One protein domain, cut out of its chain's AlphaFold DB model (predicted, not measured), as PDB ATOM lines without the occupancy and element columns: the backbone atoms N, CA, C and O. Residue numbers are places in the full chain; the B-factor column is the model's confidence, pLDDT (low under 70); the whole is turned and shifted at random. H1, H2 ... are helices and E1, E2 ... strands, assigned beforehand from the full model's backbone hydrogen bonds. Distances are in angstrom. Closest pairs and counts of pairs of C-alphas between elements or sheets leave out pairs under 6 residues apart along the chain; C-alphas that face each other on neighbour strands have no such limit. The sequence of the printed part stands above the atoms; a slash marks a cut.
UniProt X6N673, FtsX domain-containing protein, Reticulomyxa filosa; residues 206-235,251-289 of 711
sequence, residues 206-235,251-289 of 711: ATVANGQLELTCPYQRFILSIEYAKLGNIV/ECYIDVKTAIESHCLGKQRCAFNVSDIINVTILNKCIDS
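Overview. This is residues 206 to 235 and 251 to 289 of the 711 residues of the protein "FtsX domain-containing protein" of Reticulomyxa filosa (UniProt X6N673). A small three-stranded antiparallel sheet, E1, E2 and E5, lies at one side of a short helix, H1, and a little two-stranded ribbon, E3 and E4, lies near the beginning of that helix. A long loop, residues 217 to 229, leads from the sheet to the ribbon, and H2 runs on from E5, with residues 282 to 289 sticking out at one end of the length. The printed part has 69 residues with two named helices and five named strands, in the order E1, E2, E3, E4, H1, E5, H2, and its class is mixed, helices and strands. The three-stranded sheet has the order E1, E2, E5; the other has E3 beside E4, also antiparallel. The whole is only just compact, close to loose, with a radius of gyration of the C-alphas of 13.0 A, and elongated, with spans of 44 by 24 by 22 A.

Along the chain. E1, residues 206 to 209, begins with C-alpha 206 at (283.886, 211.835, 380.104) and is 9.8 A long. E2, residues 212 to 216, is 12.4 A long. E3 is residues 230 to 232, 6.6 A, and E4 is residues 253 to 255, 6.4 A. H1, residues 257 to 264, measures 10.4 A, with C-alpha 257 at (284.641, 223.948, 387.903). E5, residues 269 to 273, is 13.7 A long. H2, residues 274 to 287, measures 20.6 A and ends with C-alpha 287 at (285.235, 226.753, 407.407).

Arrangement. E1 and E2 form a hairpin, antiparallel at 147 degrees, with N 207 and O 214 3.2 A apart, within hydrogen-bond range. E2, the inner strand, is antiparallel to E5 at 169 degrees, with N 215 and O 270 at 2.8 A. H1 only grazes this sheet, with its residues 260 to 264; its closest C-alphas to E5 are those of Cys 264 and Cys 270, 5.5 A apart. E3 and E4 are antiparallel at 151 degrees, with N 231 and O 254 at 2.9 A. The closest C-alphas of E3 and H1 are those of Lys 230 and Lys 257, 7.1 A apart. H2 only grazes the three-stranded sheet, with residues 274 to 276. H1 and H2 are close but not clearly touching, Ala 259 and Ile 277 having the closest C-alphas at 7.0 A, with a steep tilt of 60 degrees, opposite ways. E3 and E5 are apart, as are E4 and H2. In H2 every O i to N i+4 pair is within hydrogen-bond range; in H1, 3 of 4 are.

Size, cuts and confidence. The two C-alphas farthest apart, those of Tyr 219 and Ser 289, are 44.9 A apart. Residues 236 to 250 are not printed, and C-alphas 235 and 251 are 14.3 A apart across the cut. Of the links printed whole, E2 to E3 is long. The mean pLDDT of the printed part is 74.2; residues 206, 209, 232 to 235, 251 to 253 and 279 to 289 are under 70.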
ATOM      1  N   ALA A 206     284.204 211.923 378.687       66.50
ATOM      2  CA  ALA A 206     283.886 211.835 380.104       66.50
ATOM      3  C   ALA A 206     283.043 210.577 380.317       66.50
ATOM      4  O   ALA A 206     281.951 210.463 379.757       66.50
ATOM      5  N   THR A 207     283.545 209.634 381.106       73.19
ATOM      6  CA  THR A 207     282.811 208.420 381.464       73.19
ATOM      7  C   THR A 207     282.500 208.437 382.954       73.19
ATOM      8  O   THR A 207     283.337 208.785 383.790       73.19
ATOM      9  N   VAL A 208     281.260 208.085 383.296       70.00
ATOM     10  CA  VAL A 208     280.836 207.883 384.683       70.00
ATOM     11  C   VAL A 208     280.703 206.383 384.898       70.00
ATOM     12  O   VAL A 208     279.766 205.762 384.402       70.00
ATOM     13  N   ALA A 209     281.648 205.791 385.625       69.38
ATOM     14  CA  ALA A 209     281.612 204.381 385.998       69.38
ATOM     15  C   ALA A 209     281.869 204.250 387.504       69.38
ATOM     16  O   ALA A 209     282.789 204.855 388.045       69.38
ATOM     17  N   ASN A 210     281.038 203.470 388.204       80.00
ATOM     18  CA  ASN A 210     281.191 203.169 389.636       80.00
ATOM     19  C   ASN A 210     281.279 204.400 390.567       80.00
ATOM     20  O   ASN A 210     282.023 204.388 391.545       80.00
ATOM     21  N   GLY A 211     280.537 205.477 390.275       78.56
ATOM     22  CA  GLY A 211     280.545 206.701 391.094       78.56
ATOM     23  C   GLY A 211     281.813 207.549 390.954       78.56
ATOM     24  O   GLY A 211     281.965 208.543 391.669       78.56
ATOM     25  N   GLN A 212     282.699 207.186 390.022       82.62
ATOM     26  CA  GLN A 212     283.843 207.993 389.635       82.62
ATOM     27  C   GLN A 212     283.585 208.673 388.289       82.62
ATOM     28  O   GLN A 212     283.115 208.047 387.340       82.62
ATOM     29  N   LEU A 213     283.885 209.969 388.230       87.75
ATOM     30  CA  LEU A 213     283.949 210.735 386.992       87.75
ATOM     31  C   LEU A 213     285.392 210.664 386.488       87.75
ATOM     32  O   LEU A 213     286.290 211.203 387.143       87.75
ATOM     33  N   GLU A 214     285.618 209.997 385.356       91.75
ATOM     34  CA  GLU A 214     286.934 209.924 384.719       91.75
ATOM     35  C   GLU A 214     286.974 210.817 383.471       91.75
ATOM     36  O   GLU A 214     286.171 210.682 382.548       91.75
ATOM     37  N   LEU A 215     287.925 211.752 383.459       92.06
ATOM     38  CA  LEU A 215     288.260 212.596 382.318       92.06
ATOM     39  C   LEU A 215     289.534 212.048 381.677       92.06
ATOM     40  O   LEU A 215     290.600 212.033 382.310       92.06
ATOM     41  N   THR A 216     289.440 211.615 380.419       88.38
ATOM     42  CA  THR A 216     290.602 211.127 379.667       88.38
ATOM     43  C   THR A 216     290.825 211.941 378.396       88.38
ATOM     44  O   THR A 216     289.926 212.130 377.576       88.38
ATOM     45  N   CYS A 217     292.053 212.437 378.224       84.75
ATOM     46  CA  CYS A 217     292.473 213.059 376.974       84.75
ATOM     47  C   CYS A 217     293.122 212.005 376.061       84.75
ATOM     48  O   CYS A 217     294.123 211.385 376.449       84.75
ATOM     49  N   PRO A 218     292.615 211.806 374.832       76.25
ATOM     50  CA  PRO A 218     293.291 210.959 373.862       76.25
ATOM     51  C   PRO A 218     294.638 211.583 373.428       76.25
ATOM     52  O   PRO A 218     294.833 212.799 373.471       76.25
ATOM     53  N   TYR A 219     295.586 210.737 373.005       78.31
ATOM     54  CA  TYR A 219     296.883 211.121 372.408       78.31
ATOM     55  C   TYR A 219     297.907 211.865 373.296       78.31
ATOM     56  O   TYR A 219     298.542 212.807 372.829       78.31
ATOM     57  N   GLN A 220     298.133 211.443 374.549       73.31
ATOM     58  CA  GLN A 220     299.196 212.017 375.413       73.31
ATOM     59  C   GLN A 220     299.094 213.537 375.646       73.31
ATOM     60  O   GLN A 220     300.088 214.199 375.936       73.31
ATOM     61  N   ARG A 221     297.890 214.106 375.533       80.88
ATOM     62  CA  ARG A 221     297.642 215.527 375.803       80.88
ATOM     63  C   ARG A 221     297.217 215.742 377.255       80.88
ATOM     64  O   ARG A 221     296.611 214.867 377.865       80.88
ATOM     65  N   PHE A 222     297.533 216.916 377.794       89.31
ATOM     66  CA  PHE A 222     297.162 217.327 379.147       89.31
ATOM     67  C   PHE A 222     295.924 218.225 379.121       89.31
ATOM     68  O   PHE A 222     295.744 219.002 378.182       89.31
ATOM     69  N   ILE A 223     295.104 218.153 380.168       89.62
ATOM     70  CA  ILE A 223     293.966 219.060 380.359       89.62
ATOM     71  C   ILE A 223     294.513 220.460 380.692       89.62
ATOM     72  O   ILE A 223     295.187 220.631 381.709       89.62
ATOM     73  N   LEU A 224     294.257 221.450 379.828       86.81
ATOM     74  CA  LEU A 224     294.790 222.819 379.953       86.81
ATOM     75  C   LEU A 224     293.811 223.815 380.590       86.81
ATOM     76  O   LEU A 224     294.251 224.779 381.211       86.81
ATOM     77  N   SER A 225     292.506 223.597 380.442       84.88
ATOM     78  CA  SER A 225     291.450 224.446 381.004       84.88
ATOM     79  C   SER A 225     290.118 223.705 380.997       84.88
ATOM     80  O   SER A 225     289.875 222.906 380.094       84.88
ATOM     81  N   ILE A 226     289.246 223.987 381.966       87.50
ATOM     82  CA  ILE A 226     287.873 223.469 381.990       87.50
ATOM     83  C   ILE A 226     286.948 224.674 381.878       87.50
ATOM     84  O   ILE A 226     286.843 225.476 382.797       87.50
ATOM     85  N   GLU A 227     286.287 224.860 380.740       76.62
ATOM     86  CA  GLU A 227     285.480 226.071 380.545       76.62
ATOM     87  C   GLU A 227     284.268 226.118 381.480       76.62
ATOM     88  O   GLU A 227     283.984 227.173 382.056       76.62
ATOM     89  N   TYR A 228     283.625 224.971 381.709       75.94
ATOM     90  CA  TYR A 228     282.386 224.858 382.471       75.94
ATOM     91  C   TYR A 228     282.217 223.454 383.067       75.94
ATOM     92  O   TYR A 228     282.455 222.462 382.381       75.94
ATOM     93  N   ALA A 229     281.783 223.361 384.327       85.00
ATOM     94  CA  ALA A 229     281.390 222.094 384.939       85.00
ATOM     95  C   ALA A 229     280.300 222.318 385.990       85.00
ATOM     96  O   ALA A 229     280.515 223.008 386.987       85.00
ATOM     97  N   LYS A 230     279.131 221.713 385.777       79.44
ATOM     98  CA  LYS A 230     277.986 221.817 386.682       79.44
ATOM     99  C   LYS A 230     277.491 220.437 387.093       79.44
ATOM    100  O   LYS A 230     277.376 219.548 386.253       79.44
ATOM    101  N   LEU A 231     277.187 220.271 388.380       80.44
ATOM    102  CA  LEU A 231     276.549 219.064 388.907       80.44
ATOM    103  C   LEU A 231     275.061 219.331 389.167       80.44
ATOM    104  O   LEU A 231     274.713 220.266 389.897       80.44
ATOM    105  N   GLY A 232     274.192 218.506 388.579       68.81
ATOM    106  CA  GLY A 232     272.760 218.472 388.892       68.81
ATOM    107  C   GLY A 232     272.507 217.782 390.231       68.81
ATOM    108  O   GLY A 232     273.181 216.811 390.575       68.81
ATOM    109  N   ASN A 233     271.559 218.293 391.017       57.44
ATOM    110  CA  ASN A 233     271.243 217.719 392.323       57.44
ATOM    111  C   ASN A 233     270.494 216.378 392.173       57.44
ATOM    112  O   ASN A 233     269.446 216.324 391.538       57.44
ATOM    113  N   ILE A 234     271.013 215.309 392.785       48.38
ATOM    114  CA  ILE A 234     270.468 213.943 392.665       48.38
ATOM    115  C   ILE A 234     269.462 213.633 393.796       48.38
ATOM    116  O   ILE A 234     268.770 212.621 393.750       48.38
ATOM    117  N   VAL A 235     269.318 214.490 394.821       42.31
ATOM    118  CA  VAL A 235     268.433 214.200 395.966       42.31
ATOM    119  C   VAL A 235     267.687 215.448 396.465       42.31
ATOM    120  O   VAL A 235     268.287 216.364 397.023       42.31
ATOM    121  N   GLU A 251     267.204 226.677 386.988       44.38
ATOM    122  CA  GLU A 251     267.962 225.429 387.086       44.38
ATOM    123  C   GLU A 251     268.874 225.412 388.329       44.38
ATOM    124  O   GLU A 251     269.736 226.273 388.510       44.38
ATOM    125  N   CYS A 252     268.696 224.417 389.201       45.25
ATOM    126  CA  CYS A 252     269.516 224.215 390.398       45.25
ATOM    127  C   CYS A 252     270.773 223.399 390.074       45.25
ATOM    128  O   CYS A 252     270.776 222.174 390.195       45.25
ATOM    129  N   TYR A 253     271.850 224.085 389.703       65.56
ATOM    130  CA  TYR A 253     273.148 223.461 389.467       65.56
ATOM    131  C   TYR A 253     274.226 224.024 390.394       65.56
ATOM    132  O   TYR A 253     274.292 225.231 390.629       65.56
ATOM    133  N   ILE A 254     275.106 223.152 390.887       73.94
ATOM    134  CA  ILE A 254     276.298 223.549 391.645       73.94
ATOM    135  C   ILE A 254     277.466 223.655 390.662       73.94
ATOM    136  O   ILE A 254     277.767 222.689 389.960       73.94
ATOM    137  N   ASP A 255     278.115 224.821 390.607       75.50
ATOM    138  CA  ASP A 255     279.359 225.004 389.856       75.50
ATOM    139  C   ASP A 255     280.497 224.267 390.576       75.50
ATOM    140  O   ASP A 255     280.833 224.573 391.723       75.50
ATOM    141  N   VAL A 256     281.056 223.260 389.907       88.81
ATOM    142  CA  VAL A 256     282.147 222.416 390.418       88.81
ATOM    143  C   VAL A 256     283.450 222.639 389.649       88.81
ATOM    144  O   VAL A 256     284.431 221.927 389.874       88.81
ATOM    145  N   LYS A 257     283.497 223.651 388.771       89.56
ATOM    146  CA  LYS A 257     284.641 223.948 387.903       89.56
ATOM    147  C   LYS A 257     285.951 224.060 388.674       89.56
ATOM    148  O   LYS A 257     286.913 223.379 388.341       89.56
ATOM    149  N   THR A 258     285.980 224.857 389.740       81.38
ATOM    150  CA  THR A 258     287.205 225.100 390.523       81.38
ATOM    151  C   THR A 258     287.727 223.838 391.206       81.38
ATOM    152  O   THR A 258     288.939 223.633 391.271       81.38
ATOM    153  N   ALA A 259     286.833 222.965 391.679       85.25
ATOM    154  CA  ALA A 259     287.221 221.701 392.299       85.25
ATOM    155  C   ALA A 259     287.866 220.754 391.275       85.25
ATOM    156  O   ALA A 259     288.928 220.191 391.545       85.25
ATOM    157  N   ILE A 260     287.284 220.644 390.077       90.88
ATOM    158  CA  ILE A 260     287.810 219.776 389.016       90.88
ATOM    159  C   ILE A 260     289.108 220.358 388.428       90.88
ATOM    160  O   ILE A 260     290.087 219.629 388.257       90.88
ATOM    161  N   GLU A 261     289.177 221.673 388.193       90.56
ATOM    162  CA  GLU A 261     290.383 222.351 387.688       90.56
ATOM    163  C   GLU A 261     291.577 222.154 388.620       90.56
ATOM    164  O   GLU A 261     292.661 221.794 388.156       90.56
ATOM    165  N   SER A 262     291.367 222.307 389.933       88.69
ATOM    166  CA  SER A 262     292.432 222.177 390.937       88.69
ATOM    167  C   SER A 262     293.140 220.821 390.911       88.69
ATOM    168  O   SER A 262     294.268 220.693 391.384       88.69
ATOM    169  N   HIS A 263     292.488 219.804 390.355       90.44
ATOM    170  CA  HIS A 263     292.930 218.430 390.486       90.44
ATOM    171  C   HIS A 263     293.138 217.731 389.132       90.44
ATOM    172  O   HIS A 263     293.841 216.716 389.103       90.44
ATOM    173  N   CYS A 264     292.649 218.304 388.022       92.56
ATOM    174  CA  CYS A 264     292.900 217.817 386.659       92.56
ATOM    175  C   CYS A 264     293.851 218.630 385.804       92.56
ATOM    176  O   CYS A 264     294.378 218.069 384.838       92.56
ATOM    177  N   LEU A 265     294.053 219.917 386.089       93.00
ATOM    178  CA  LEU A 265     294.921 220.734 385.248       93.00
ATOM    179  C   LEU A 265     296.332 220.134 385.199       93.00
ATOM    180  O   LEU A 265     296.938 219.834 386.228       93.00
ATOM    181  N   GLY A 266     296.835 219.912 383.984       88.25
ATOM    182  CA  GLY A 266     298.147 219.308 383.752       88.25
ATOM    183  C   GLY A 266     298.207 217.781 383.874       88.25
ATOM    184  O   GLY A 266     299.302 217.228 383.805       88.25
ATOM    185  N   LYS A 267     297.076 217.073 384.024       94.12
ATOM    186  CA  LYS A 267     297.022 215.599 383.989       94.12
ATOM    187  C   LYS A 267     296.446 215.095 382.663       94.12
ATOM    188  O   LYS A 267     295.613 215.750 382.043       94.12
ATOM    189  N   GLN A 268     296.912 213.927 382.222       90.75
ATOM    190  CA  GLN A 268     296.415 213.252 381.011       90.75
ATOM    191  C   GLN A 268     295.153 212.415 381.290       90.75
ATOM    192  O   GLN A 268     294.279 212.276 380.433       90.75
ATOM    193  N   ARG A 269     295.068 211.845 382.496       92.25
ATOM    194  CA  ARG A 269     293.890 211.153 383.025       92.25
ATOM    195  C   ARG A 269     293.622 211.643 384.433       92.25
ATOM    196  O   ARG A 269     294.559 211.829 385.214       92.25
ATOM    197  N   CYS A 270     292.357 211.871 384.732       94.62
ATOM    198  CA  CYS A 270     291.933 212.459 385.984       94.62
ATOM    199  C   CYS A 270     290.621 211.799 386.409       94.62
ATOM    200  O   CYS A 270     289.617 211.947 385.722       94.62
ATOM    201  N   ALA A 271     290.650 211.039 387.503       92.25
ATOM    202  CA  ALA A 271     289.482 210.365 388.055       92.25
ATOM    203  C   ALA A 271     289.135 210.978 389.412       92.25
ATOM    204  O   ALA A 271     290.027 211.175 390.241       92.25
ATOM    205  N   PHE A 272     287.852 211.244 389.648       89.06
ATOM    206  CA  PHE A 272     287.358 211.710 390.944       89.06
ATOM    207  C   PHE A 272     286.214 210.881 391.422       89.06
ATOM    208  O   PHE A 272     285.296 210.588 390.661       89.06
ATOM    209  N   ASN A 273     286.206 210.638 392.723       87.94
ATOM    210  CA  ASN A 273     285.014 210.161 393.376       87.94
ATOM    211  C   ASN A 273     284.033 211.323 393.556       87.94
ATOM    212  O   ASN A 273     284.383 212.364 394.120       87.94
ATOM    213  N   VAL A 274     282.791 211.153 393.103       80.81
ATOM    214  CA  VAL A 274     281.748 212.185 393.247       80.81
ATOM    215  C   VAL A 274     281.501 212.510 394.733       80.81
ATOM    216  O   VAL A 274     281.168 213.646 395.074       80.81
ATOM    217  N   SER A 275     281.763 211.560 395.641       77.56
ATOM    218  CA  SER A 275     281.701 211.775 397.094       77.56
ATOM    219  C   SER A 275     282.710 212.806 397.616       77.56
ATOM    220  O   SER A 275     282.403 213.532 398.563       77.56
ATOM    221  N   ASP A 276     283.887 212.921 396.996       75.69
ATOM    222  CA  ASP A 276     284.928 213.861 397.429       75.69
ATOM    223  C   ASP A 276     284.577 215.302 397.039       75.69
ATOM    224  O   ASP A 276     284.825 216.231 397.809       75.69
ATOM    225  N   ILE A 277     283.903 215.489 395.899       71.38
ATOM    226  CA  ILE A 277     283.386 216.795 395.460       71.38
ATOM    227  C   ILE A 277     282.349 217.307 396.462       71.38
ATOM    228  O   ILE A 277     282.409 218.460 396.893       71.38
ATOM    229  N   ILE A 278     281.432 216.438 396.894       71.69
ATOM    230  CA  ILE A 278     280.405 216.788 397.882       71.69
ATOM    231  C   ILE A 278     281.063 217.185 399.212       71.69
ATOM    232  O   ILE A 278     280.723 218.226 399.776       71.69
ATOM    233  N   ASN A 279     282.064 216.430 399.673       63.75
ATOM    234  CA  ASN A 279     282.766 216.731 400.921       63.75
ATOM    235  C   ASN A 279     283.578 218.034 400.859       63.75
ATOM    236  O   ASN A 279     283.481 218.827 401.791       63.75
ATOM    237  N   VAL A 280     284.314 218.311 399.777       54.66
ATOM    238  CA  VAL A 280     285.099 219.557 399.617       54.66
ATOM    239  C   VAL A 280     284.187 220.785 399.527       54.66
ATOM    240  O   VAL A 280     284.479 221.825 400.123       54.66
ATOM    241  N   THR A 281     283.039 220.655 398.858       56.47
ATOM    242  CA  THR A 281     282.065 221.752 398.742       56.47
ATOM    243  C   THR A 281     281.356 222.020 400.076       56.47
ATOM    244  O   THR A 281     281.093 223.174 400.412       56.47
ATOM    245  N   ILE A 282     281.100 220.981 400.883       52.97
ATOM    246  CA  ILE A 282     280.550 221.113 402.243       52.97
ATOM    247  C   ILE A 282     281.598 221.667 403.221       52.97
ATOM    248  O   ILE A 282     281.263 222.515 404.049       52.97
ATOM    249  N   LEU A 283     282.866 221.248 403.122       39.53
ATOM    250  CA  LEU A 283     283.939 221.686 404.020       39.53
ATOM    251  C   LEU A 283     284.262 223.175 403.838       39.53
ATOM    252  O   LEU A 283     284.337 223.905 404.825       39.53
ATOM    253  N   ASN A 284     284.346 223.649 402.590       43.50
ATOM    254  CA  ASN A 284     284.552 225.071 402.293       43.50
ATOM    255  C   ASN A 284     283.373 225.939 402.760       43.50
ATOM    256  O   ASN A 284     283.571 227.085 403.145       43.50
ATOM    257  N   LYS A 285     282.160 225.376 402.831       44.09
ATOM    258  CA  LYS A 285     280.979 226.055 403.388       44.09
ATOM    259  C   LYS A 285     280.961 226.081 404.925       44.09
ATOM    260  O   LYS A 285     280.279 226.916 405.513       44.09
ATOM    261  N   CYS A 286     281.689 225.172 405.582       33.16
ATOM    262  CA  CYS A 286     281.765 225.066 407.044       33.16
ATOM    263  C   CYS A 286     282.930 225.860 407.659       33.16
ATOM    264  O   CYS A 286     282.796 226.337 408.791       33.16
ATOM    265  N   ILE A 287     284.039 226.034 406.929       34.25
ATOM    266  CA  ILE A 287     285.235 226.753 407.407       34.25
ATOM    267  C   ILE A 287     284.951 228.250 407.653       34.25
ATOM    268  O   ILE A 287     285.495 228.815 408.600       34.25
ATOM    269  N   ASP A 288     283.989 228.851 406.950       32.53
ATOM    270  CA  ASP A 288     283.581 230.250 407.171       32.53
ATOM    271  C   ASP A 288     282.691 230.476 408.417       32.53
ATOM    272  O   ASP A 288     282.344 231.614 408.734       32.53
ATOM    273  N   SER A 289     282.321 229.426 409.169       33.69
ATOM    274  CA  SER A 289     281.411 229.554 410.330       33.69
ATOM    275  C   SER A 289     282.087 229.596 411.713       33.69
ATOM    276  O   SER A 289     281.415 229.843 412.718       33.69
TER     277      SER A 289